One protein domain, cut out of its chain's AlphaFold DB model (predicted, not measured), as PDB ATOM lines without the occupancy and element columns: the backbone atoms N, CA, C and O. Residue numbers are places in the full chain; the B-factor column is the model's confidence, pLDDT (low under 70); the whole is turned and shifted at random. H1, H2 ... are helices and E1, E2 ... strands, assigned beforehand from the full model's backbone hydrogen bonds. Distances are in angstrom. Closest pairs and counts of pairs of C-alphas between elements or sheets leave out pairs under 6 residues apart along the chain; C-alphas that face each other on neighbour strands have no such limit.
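What this domain is: This is residues 4 to 74 of the 109 residues of the protein "Aerotolerance regulator BatA" of Phocaeicola vulgatus (UniProt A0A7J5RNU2). This model is a long rod: the hairpin E2 and E3 sticks out as a two-stranded arm toward one end, and toward the other end the helices H1 and H2 run away from the arm with the short strands E1 and E4 between them. The far part of H2 and the two residues after it, residues 64 to 74, stand free. The printed part has 71 residues, with two named helices and four named strands in the order E1, E2, E3, H1, E4, H2, and its class is mixed, helices and strands. E2 and E3 form an antiparallel sheet, E1 and E4 a parallel one. The whole is extended, with a radius of gyration of the C-alphas of 18.0 A and spans of 63 by 25 by 18 A.

Where its parts are: Find C-alpha 10 at (9.379, 30.974, -41.934); from there E2, residues 10 to 18, runs 23.2 A to C-alpha 18 at (25.308, 19.406, -54.289). E3, residues 21 to 29, comes back over 22.8 A and bends by 50 degrees at residue 26. Go back to residues 4 to 6 for E1, 6.2 A long, and on to residues 47 to 50 for E4, 9.8 A long. H1 is residues 33 to 42, 14.2 A long. H2, residues 53 to 72, runs 28.8 A and ends at C-alpha 72, at (21.994, 43.029, -2.516).

How they stand to each other: Start at the hairpin of E2 and E3, antiparallel at 152 degrees between their directions, where N 14 and O 25 are 2.8 A apart and N 23 and O 16 are 2.9 A apart, both within hydrogen-bond range. E1 is apart from E2 and E3. Look next at E1 and E4, parallel at 27 degrees, where N 5 and O 48 are 2.9 A apart, within hydrogen-bond range. H1 comes closest to E4 at the C-alphas of Thr 37 and Tyr 47, 5.3 A apart, and closest to E1 at those of Glu 33 and Gly 5, 7.2 A apart. H2 comes closest to E4 at the C-alphas of Leu 56 and Ala 50, 5.3 A apart, and E1 and H2 are near each other. H1 and H2 are apart. In H1 and H2 every O i to N i+4 pair is within hydrogen-bond range.

The domain as a whole: The two C-alphas farthest apart are those of Ala 20 and Lys 74, 62.9 A. Without the residues that stand free, the body spans 48 by 25 by 15 A. The printed part has no cut, and its five links between named elements are tight. The mean pLDDT of the printed part is 74.7; look for values under 70 at 18 residues, among them residues 7 to 10 and 67 to 74.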
ATOM      1  N   ILE A   4      16.473  31.257 -24.582       78.75
ATOM      2  CA  ILE A   4      16.079  32.318 -25.511       78.75
ATOM      3  C   ILE A   4      15.927  31.710 -26.903       78.75
ATOM      4  O   ILE A   4      16.906  31.275 -27.507       78.75
ATOM      5  N   GLY A   5      14.696  31.680 -27.412       76.12
ATOM      6  CA  GLY A   5      14.421  31.300 -28.795       76.12
ATOM      7  C   GLY A   5      14.694  32.481 -29.722       76.12
ATOM      8  O   GLY A   5      13.987  33.491 -29.645       76.12
ATOM      9  N   VAL A   6      15.707  32.360 -30.583       72.81
ATOM     10  CA  VAL A   6      16.068  33.380 -31.578       72.81
ATOM     11  C   VAL A   6      15.705  32.872 -32.966       72.81
ATOM     12  O   VAL A   6      16.237  31.866 -33.424       72.81
ATOM     13  N   GLY A   7      14.808  33.586 -33.641       67.62
ATOM     14  CA  GLY A   7      14.457  33.309 -35.030       67.62
ATOM     15  C   GLY A   7      13.044  33.752 -35.392       67.62
ATOM     16  O   GLY A   7      12.204  34.043 -34.534       67.62
ATOM     17  N   THR A   8      12.793  33.826 -36.693       64.75
ATOM     18  CA  THR A   8      11.486  34.134 -37.276       64.75
ATOM     19  C   THR A   8      10.854  32.855 -37.810       64.75
ATOM     20  O   THR A   8      11.532  32.077 -38.477       64.75
ATOM     21  N   ASN A   9       9.559  32.649 -37.554       63.94
ATOM     22  CA  ASN A   9       8.814  31.558 -38.185       63.94
ATOM     23  C   ASN A   9       8.788  31.800 -39.700       63.94
ATOM     24  O   ASN A   9       8.353  32.866 -40.141       63.94
ATOM     25  N   GLY A  10       9.278  30.841 -40.483       69.19
ATOM     26  CA  GLY A  10       9.379  30.974 -41.934       69.19
ATOM     27  C   GLY A  10      10.421  30.030 -42.517       69.19
ATOM     28  O   GLY A  10      10.619  28.923 -42.023       69.19
ATOM     29  N   THR A  11      11.100  30.473 -43.566       70.00
ATOM     30  CA  THR A  11      12.166  29.711 -44.219       70.00
ATOM     31  C   THR A  11      13.496  30.435 -44.099       70.00
ATOM     32  O   THR A  11      13.559  31.634 -44.379       70.00
ATOM     33  N   ALA A  12      14.556  29.716 -43.735       71.75
ATOM     34  CA  ALA A  12      15.919  30.236 -43.775       71.75
ATOM     35  C   ALA A  12      16.702  29.583 -44.928       71.75
ATOM     36  O   ALA A  12      16.556  28.377 -45.154       71.75
ATOM     37  N   PRO A  13      17.535  30.347 -45.659       77.12
ATOM     38  CA  PRO A  13      18.405  29.790 -46.683       77.12
ATOM     39  C   PRO A  13      19.495  28.938 -46.024       77.12
ATOM     40  O   PRO A  13      20.381  29.456 -45.344       77.12
ATOM     41  N   TYR A  14      19.434  27.627 -46.233       80.25
ATOM     42  CA  TYR A  14      20.415  26.673 -45.732       80.25
ATOM     43  C   TYR A  14      21.340  26.222 -46.872       80.25
ATOM     44  O   TYR A  14      20.839  25.804 -47.922       80.25
ATOM     45  N   PRO A  15      22.672  26.299 -46.703       84.50
ATOM     46  CA  PRO A  15      23.610  25.816 -47.705       84.50
ATOM     47  C   PRO A  15      23.606  24.281 -47.737       84.50
ATOM     48  O   PRO A  15      23.982  23.628 -46.765       84.50
ATOM     49  N   MET A  16      23.208  23.696 -48.865       81.44
ATOM     50  CA  MET A  16      23.332  22.264 -49.131       81.44
ATOM     51  C   MET A  16      24.415  22.009 -50.177       81.44
ATOM     52  O   MET A  16      24.481  22.673 -51.212       81.44
ATOM     53  N   GLN A  17      25.287  21.045 -49.887       77.94
ATOM     54  CA  GLN A  17      26.351  20.627 -50.791       77.94
ATOM     55  C   GLN A  17      25.755  19.720 -51.877       77.94
ATOM     56  O   GLN A  17      25.338  18.598 -51.590       77.94
ATOM     57  N   THR A  18      25.731  20.190 -53.120       80.56
ATOM     58  CA  THR A  18      25.308  19.406 -54.289       80.56
ATOM     59  C   THR A  18      26.528  19.075 -55.153       80.56
ATOM     60  O   THR A  18      27.570  19.723 -55.060       80.56
ATOM     61  N   TYR A  19      26.401  18.091 -56.048       79.25
ATOM     62  CA  TYR A  19      27.443  17.694 -57.009       79.25
ATOM     63  C   TYR A  19      27.950  18.855 -57.902       79.25
ATOM     64  O   TYR A  19      29.040  18.777 -58.454       79.25
ATOM     65  N   ALA A  20      27.177  19.943 -58.019       80.50
ATOM     66  CA  ALA A  20      27.495  21.149 -58.790       80.50
ATOM     67  C   ALA A  20      27.920  22.368 -57.932       80.50
ATOM     68  O   ALA A  20      28.072  23.463 -58.471       80.50
ATOM     69  N   GLY A  21      28.104  22.206 -56.614       83.75
ATOM     70  CA  GLY A  21      28.476  23.281 -55.681       83.75
ATOM     71  C   GLY A  21      27.473  23.490 -54.541       83.75
ATOM     72  O   GLY A  21      26.542  22.705 -54.356       83.75
ATOM     73  N   THR A  22      27.675  24.544 -53.748       82.25
ATOM     74  CA  THR A  22      26.800  24.888 -52.617       82.25
ATOM     75  C   THR A  22      25.541  25.596 -53.114       82.25
ATOM     76  O   THR A  22      25.613  26.718 -53.614       82.25
ATOM     77  N   GLN A  23      24.383  24.960 -52.954       83.88
ATOM     78  CA  GLN A  23      23.084  25.530 -53.296       83.88
ATOM     79  C   GLN A  23      22.339  25.924 -52.020       83.88
ATOM     80  O   GLN A  23      22.229  25.133 -51.087       83.88
ATOM     81  N   TYR A  24      21.805  27.143 -51.981       83.00
ATOM     82  CA  TYR A  24      20.959  27.589 -50.877       83.00
ATOM     83  C   TYR A  24      19.521  27.150 -51.128       83.00
ATOM     84  O   TYR A  24      18.920  27.519 -52.138       83.00
ATOM     85  N   VAL A  25      18.967  26.372 -50.205       80.81
ATOM     86  CA  VAL A  25      17.556  25.981 -50.220       80.81
ATOM     87  C   VAL A  25      16.846  26.575 -49.016       80.81
ATOM     88  O   VAL A  25      17.395  26.642 -47.922       80.81
ATOM     89  N   ASN A  26      15.622  27.043 -49.233       79.44
ATOM     90  CA  ASN A  26      14.777  27.583 -48.180       79.44
ATOM     91  C   ASN A  26      14.217  26.425 -47.358       79.44
ATOM     92  O   ASN A  26      13.312  25.724 -47.809       79.44
ATOM     93  N   VAL A  27      14.773  26.219 -46.169       77.69
ATOM     94  CA  VAL A  27      14.334  25.163 -45.252       77.69
ATOM     95  C   VAL A  27      13.417  25.797 -44.209       77.69
ATOM     96  O   VAL A  27      13.762  26.865 -43.689       77.69
ATOM     97  N   PRO A  28      12.244  25.207 -43.915       71.19
ATOM     98  CA  PRO A  28      11.410  25.677 -42.820       71.19
ATOM     99  C   PRO A  28      12.193  25.576 -41.510       71.19
ATOM    100  O   PRO A  28      12.762  24.531 -41.196       71.19
ATOM    101  N   VAL A  29      12.248  26.679 -40.765       69.62
ATOM    102  CA  VAL A  29      12.855  26.701 -39.432       69.62
ATOM    103  C   VAL A  29      11.728  26.633 -38.417       69.62
ATOM    104  O   VAL A  29      11.016  27.615 -38.202       69.62
ATOM    105  N   GLU A  30      11.556  25.465 -37.805       69.62
ATOM    106  CA  GLU A  30      10.650  25.277 -36.677       69.62
ATOM    107  C   GLU A  30      11.435  25.453 -35.379       69.62
ATOM    108  O   GLU A  30      12.374  24.712 -35.087       69.62
ATOM    109  N   ILE A  31      11.077  26.473 -34.600       71.50
ATOM    110  CA  ILE A  31      11.598  26.633 -33.243       71.50
ATOM    111  C   ILE A  31      10.687  25.825 -32.329       71.50
ATOM    112  O   ILE A  31       9.504  26.134 -32.207       71.50
ATOM    113  N   ASP A  32      11.236  24.808 -31.670       75.44
ATOM    114  CA  ASP A  32      10.473  23.971 -30.750       75.44
ATOM    115  C   ASP A  32      10.335  24.652 -29.377       75.44
ATOM    116  O   ASP A  32      11.065  24.395 -28.412       75.44
ATOM    117  N   GLU A  33       9.411  25.612 -29.313       77.81
ATOM    118  CA  GLU A  33       9.159  26.444 -28.130       77.81
ATOM    119  C   GLU A  33       8.723  25.617 -26.918       77.81
ATOM    120  O   GLU A  33       9.010  26.002 -25.783       77.81
ATOM    121  N   LYS A  34       8.066  24.471 -27.141       82.31
ATOM    122  CA  LYS A  34       7.616  23.562 -26.078       82.31
ATOM    123  C   LYS A  34       8.798  23.013 -25.293       82.31
ATOM    124  O   LYS A  34       8.848  23.178 -24.076       82.31
ATOM    125  N   THR A  35       9.762  22.437 -26.004       84.12
ATOM    126  CA  THR A  35      10.968  21.854 -25.414       84.12
ATOM    127  C   THR A  35      11.786  22.919 -24.678       84.12
ATOM    128  O   THR A  35      12.227  22.711 -23.549       84.12
ATOM    129  N   LEU A  36      11.929  24.112 -25.267       82.75
ATOM    130  CA  LEU A  36      12.633  25.227 -24.619       82.75
ATOM    131  C   LEU A  36      11.922  25.701 -23.341       82.75
ATOM    132  O   LEU A  36      12.574  25.951 -22.327       82.75
ATOM    133  N   THR A  37      10.591  25.771 -23.363       81.75
ATOM    134  CA  THR A  37       9.780  26.131 -22.191       81.75
ATOM    135  C   THR A  37       9.906  25.094 -21.075       81.75
ATOM    136  O   THR A  37      10.031  25.466 -19.908       81.75
ATOM    137  N   GLU A  38       9.930  23.806 -21.409       84.81
ATOM    138  CA  GLU A  38      10.061  22.715 -20.439       84.81
ATOM    139  C   GLU A  38      11.436  22.719 -19.744       84.81
ATOM    140  O   GLU A  38      11.523  22.576 -18.520       84.81
ATOM    141  N   ILE A  39      12.511  22.993 -20.490       83.62
ATOM    142  CA  ILE A  39      13.871  23.142 -19.940       83.62
ATOM    143  C   ILE A  39      13.961  24.359 -19.004       83.62
ATOM    144  O   ILE A  39      14.542  24.275 -17.911       83.62
ATOM    145  N   ALA A  40      13.378  25.493 -19.403       83.62
ATOM    146  CA  ALA A  40      13.325  26.685 -18.559       83.62
ATOM    147  C   ALA A  40      12.539  26.417 -17.266       83.62
ATOM    148  O   ALA A  40      13.058  26.664 -16.174       83.62
ATOM    149  N   GLY A  41      11.351  25.814 -17.379       80.62
ATOM    150  CA  GLY A  41      10.487  25.478 -16.246       80.62
ATOM    151  C   GLY A  41      11.135  24.506 -15.259       80.62
ATOM    152  O   GLY A  41      11.128  24.760 -14.057       80.62
ATOM    153  N   THR A  42      11.794  23.454 -15.756       84.19
ATOM    154  CA  THR A  42      12.503  22.463 -14.918       84.19
ATOM    155  C   THR A  42      13.598  23.103 -14.065       84.19
ATOM    156  O   THR A  42      13.901  22.653 -12.963       84.19
ATOM    157  N   THR A  43      14.197  24.182 -14.561       79.88
ATOM    158  CA  THR A  43      15.318  24.865 -13.908       79.88
ATOM    159  C   THR A  43      14.919  26.197 -13.281       79.88
ATOM    160  O   THR A  43      15.790  27.031 -13.002       79.88
ATOM    161  N   ASN A  44      13.610  26.388 -13.074       74.19
ATOM    162  CA  ASN A  44      13.001  27.559 -12.454       74.19
ATOM    163  C   ASN A  44      13.409  28.893 -13.116       74.19
ATOM    164  O   ASN A  44      13.456  29.936 -12.456       74.19
ATOM    165  N   GLY A  45      13.763  28.838 -14.402       74.06
ATOM    166  CA  GLY A  45      14.039  29.985 -15.257       74.06
ATOM    167  C   GLY A  45      12.883  30.251 -16.217       74.06
ATOM    168  O   GLY A  45      11.907  29.510 -16.268       74.06
ATOM    169  N   ASN A  46      13.003  31.324 -16.993       77.81
ATOM    170  CA  ASN A  46      11.970  31.759 -17.932       77.81
ATOM    171  C   ASN A  46      12.377  31.491 -19.386       77.81
ATOM    172  O   ASN A  46      13.551  31.628 -19.754       77.81
ATOM    173  N   TYR A  47      11.389  31.129 -20.205       81.38
ATOM    174  CA  TYR A  47      11.512  31.082 -21.658       81.38
ATOM    175  C   TYR A  47      11.208  32.457 -22.247       81.38
ATOM    176  O   TYR A  47      10.182  33.062 -21.936       81.38
ATOM    177  N   PHE A  48      12.089  32.933 -23.124       76.88
ATOM    178  CA  PHE A  48      11.906  34.198 -23.820       76.88
ATOM    179  C   PHE A  48      11.992  34.004 -25.326       76.88
ATOM    180  O   PHE A  48      12.934  33.405 -25.849       76.88
ATOM    181  N   ARG A  49      11.026  34.580 -26.040       75.94
ATOM    182  CA  ARG A  49      11.024  34.600 -27.499       75.94
ATOM    183  C   ARG A  49      11.540  35.936 -28.011       75.94
ATOM    184  O   ARG A  49      10.837  36.949 -27.975       75.94
ATOM    185  N   ALA A  50      12.762  35.928 -28.526       69.88
ATOM    186  CA  ALA A  50      13.378  37.105 -29.110       69.88
ATOM    187  C   ALA A  50      13.193  37.086 -30.631       69.88
ATOM    188  O   ALA A  50      14.034  36.605 -31.385       69.88
ATOM    189  N   THR A  51      12.073  37.646 -31.091       70.19
ATOM    190  CA  THR A  51      11.848  37.918 -32.522       70.19
ATOM    191  C   THR A  51      12.642  39.123 -33.034       70.19
ATOM    192  O   THR A  51      12.723  39.332 -34.239       70.19
ATOM    193  N   SER A  52      13.223  39.932 -32.138       65.75
ATOM    194  CA  SER A  52      14.011  41.121 -32.473       65.75
ATOM    195  C   SER A  52      15.062  41.413 -31.397       65.75
ATOM    196  O   SER A  52      14.855  41.113 -30.218       65.75
ATOM    197  N   ASN A  53      16.165  42.055 -31.798       69.62
ATOM    198  CA  ASN A  53      17.245  42.505 -30.911       69.62
ATOM    199  C   ASN A  53      16.745  43.411 -29.770       69.62
ATOM    200  O   ASN A  53      17.296  43.376 -28.672       69.62
ATOM    201  N   SER A  54      15.688  44.200 -30.003       72.94
ATOM    202  CA  SER A  54      15.111  45.089 -28.986       72.94
ATOM    203  C   SER A  54      14.519  44.316 -27.806       72.94
ATOM    204  O   SER A  54      14.871  44.590 -26.662       72.94
ATOM    205  N   LYS A  55      13.700  43.295 -28.084       69.31
ATOM    206  CA  LYS A  55      13.125  42.419 -27.049       69.31
ATOM    207  C   LYS A  55      14.200  41.676 -26.267       69.31
ATOM    208  O   LYS A  55      14.084  41.499 -25.063       69.31
ATOM    209  N   LEU A  56      15.261  41.259 -26.953       74.62
ATOM    210  CA  LEU A  56      16.380  40.545 -26.343       74.62
ATOM    211  C   LEU A  56      17.079  41.424 -25.286       74.62
ATOM    212  O   LEU A  56      17.382  40.960 -24.189       74.62
ATOM    213  N   LYS A  57      17.256  42.718 -25.580       77.00
ATOM    214  CA  LYS A  57      17.822  43.698 -24.640       77.00
ATOM    215  C   LYS A  57      16.922  43.948 -23.427       77.00
ATOM    216  O   LYS A  57      17.427  44.051 -22.314       77.00
ATOM    217  N   GLU A  58      15.616  44.031 -23.645       77.94
ATOM    218  CA  GLU A  58      14.616  44.257 -22.595       77.94
ATOM    219  C   GLU A  58      14.584  43.089 -21.594       77.94
ATOM    220  O   GLU A  58      14.692  43.293 -20.386       77.94
ATOM    221  N   VAL A  59      14.593  41.854 -22.110       76.56
ATOM    222  CA  VAL A  59      14.699  40.625 -21.308       76.56
ATOM    223  C   VAL A  59      15.978  40.606 -20.470       76.56
ATOM    224  O   VAL A  59      15.932  40.307 -19.278       76.56
ATOM    225  N   TYR A  60      17.124  40.964 -21.057       77.25
ATOM    226  CA  TYR A  60      18.380  41.039 -20.306       77.25
ATOM    227  C   TYR A  60      18.332  42.070 -19.173       77.25
ATOM    228  O   TYR A  60      18.860  41.806 -18.093       77.25
ATOM    229  N   GLN A  61      17.695  43.224 -19.387       80.69
ATOM    230  CA  GLN A  61      17.548  44.245 -18.344       80.69
ATOM    231  C   GLN A  61      16.667  43.768 -17.185       80.69
ATOM    232  O   GLN A  61      16.952  44.073 -16.025       80.69
ATOM    233  N   GLU A  62      15.613  43.011 -17.480       74.19
ATOM    234  CA  GLU A  62      14.723  42.461 -16.459       74.19
ATOM    235  C   GLU A  62      15.417  41.375 -15.619       74.19
ATOM    236  O   GLU A  62      15.318  41.391 -14.388       74.19
ATOM    237  N   ILE A  63      16.204  40.501 -16.260       75.81
ATOM    238  CA  ILE A  63      17.027  39.491 -15.573       75.81
ATOM    239  C   ILE A  63      18.069  40.165 -14.664       75.81
ATOM    240  O   ILE A  63      18.152  39.824 -13.483       75.81
ATOM    241  N   ASP A  64      18.807  41.160 -15.169       76.88
ATOM    242  CA  ASP A  64      19.841  41.875 -14.399       76.88
ATOM    243  C   ASP A  64      19.260  42.555 -13.145       76.88
ATOM    244  O   ASP A  64      19.856  42.518 -12.065       76.88
ATOM    245  N   LYS A  65      18.048  43.119 -13.245       77.38
ATOM    246  CA  LYS A  65      17.360  43.730 -12.101       77.38
ATOM    247  C   LYS A  65      17.006  42.699 -11.026       77.38
ATOM    248  O   LYS A  65      17.251  42.943  -9.844       77.38
ATOM    249  N   LEU A  66      16.448  41.554 -11.422       71.81
ATOM    250  CA  LEU A  66      16.038  40.490 -10.498       71.81
ATOM    251  C   LEU A  66      17.239  39.816  -9.814       71.81
ATOM    252  O   LEU A  66      17.166  39.492  -8.624       71.81
ATOM    253  N   GLU A  67      18.347  39.620 -10.530       65.88
ATOM    254  CA  GLU A  67      19.566  39.025  -9.966       65.88
ATOM    255  C   GLU A  67      20.291  39.977  -9.009       65.88
ATOM    256  O   GLU A  67      20.693  39.560  -7.916       65.88
ATOM    257  N   LYS A  68      20.371  41.273  -9.339       63.19
ATOM    258  CA  LYS A  68      20.953  42.282  -8.440       63.19
ATOM    259  C   LYS A  68      20.199  42.404  -7.122       63.19
ATOM    260  O   LYS A  68      20.838  42.518  -6.077       63.19
ATOM    261  N   THR A  69      18.866  42.335  -7.130       60.06
ATOM    262  CA  THR A  69      18.080  42.355  -5.884       60.06
ATOM    263  C   THR A  69      18.405  41.156  -4.993       60.06
ATOM    264  O   THR A  69      18.584  41.326  -3.790       60.06
ATOM    265  N   LYS A  70      18.553  39.949  -5.556       60.59
ATOM    266  CA  LYS A  70      18.915  38.756  -4.766       60.59
ATOM    267  C   LYS A  70      20.308  38.858  -4.138       60.59
ATOM    268  O   LYS A  70      20.495  38.380  -3.020       60.59
ATOM    269  N   LEU A  71      21.266  39.471  -4.836       59.44
ATOM    270  CA  LEU A  71      22.625  39.684  -4.327       59.44
ATOM    271  C   LEU A  71      22.676  40.777  -3.251       59.44
ATOM    272  O   LEU A  71      23.292  40.570  -2.208       59.44
ATOM    273  N   ASN A  72      21.972  41.896  -3.447       55.88
ATOM    274  CA  ASN A  72      21.994  43.029  -2.516       55.88
ATOM    275  C   ASN A  72      21.396  42.686  -1.134       55.88
ATOM    276  O   ASN A  72      21.830  43.218  -0.119       55.88
ATOM    277  N   VAL A  73      20.456  41.737  -1.062       55.25
ATOM    278  CA  VAL A  73      19.830  41.340   0.213       55.25
ATOM    279  C   VAL A  73      20.768  40.513   1.109       55.25
ATOM    280  O   VAL A  73      20.605  40.524   2.326       55.25
ATOM    281  N   LYS A  74      21.774  39.820   0.554       54.81
ATOM    282  CA  LYS A  74      22.703  38.997   1.358       54.81
ATOM    283  C   LYS A  74      23.883  39.769   1.952       54.81
ATOM    284  O   LYS A  74      24.524  39.247   2.858       54.81
TER     285      LYS A  74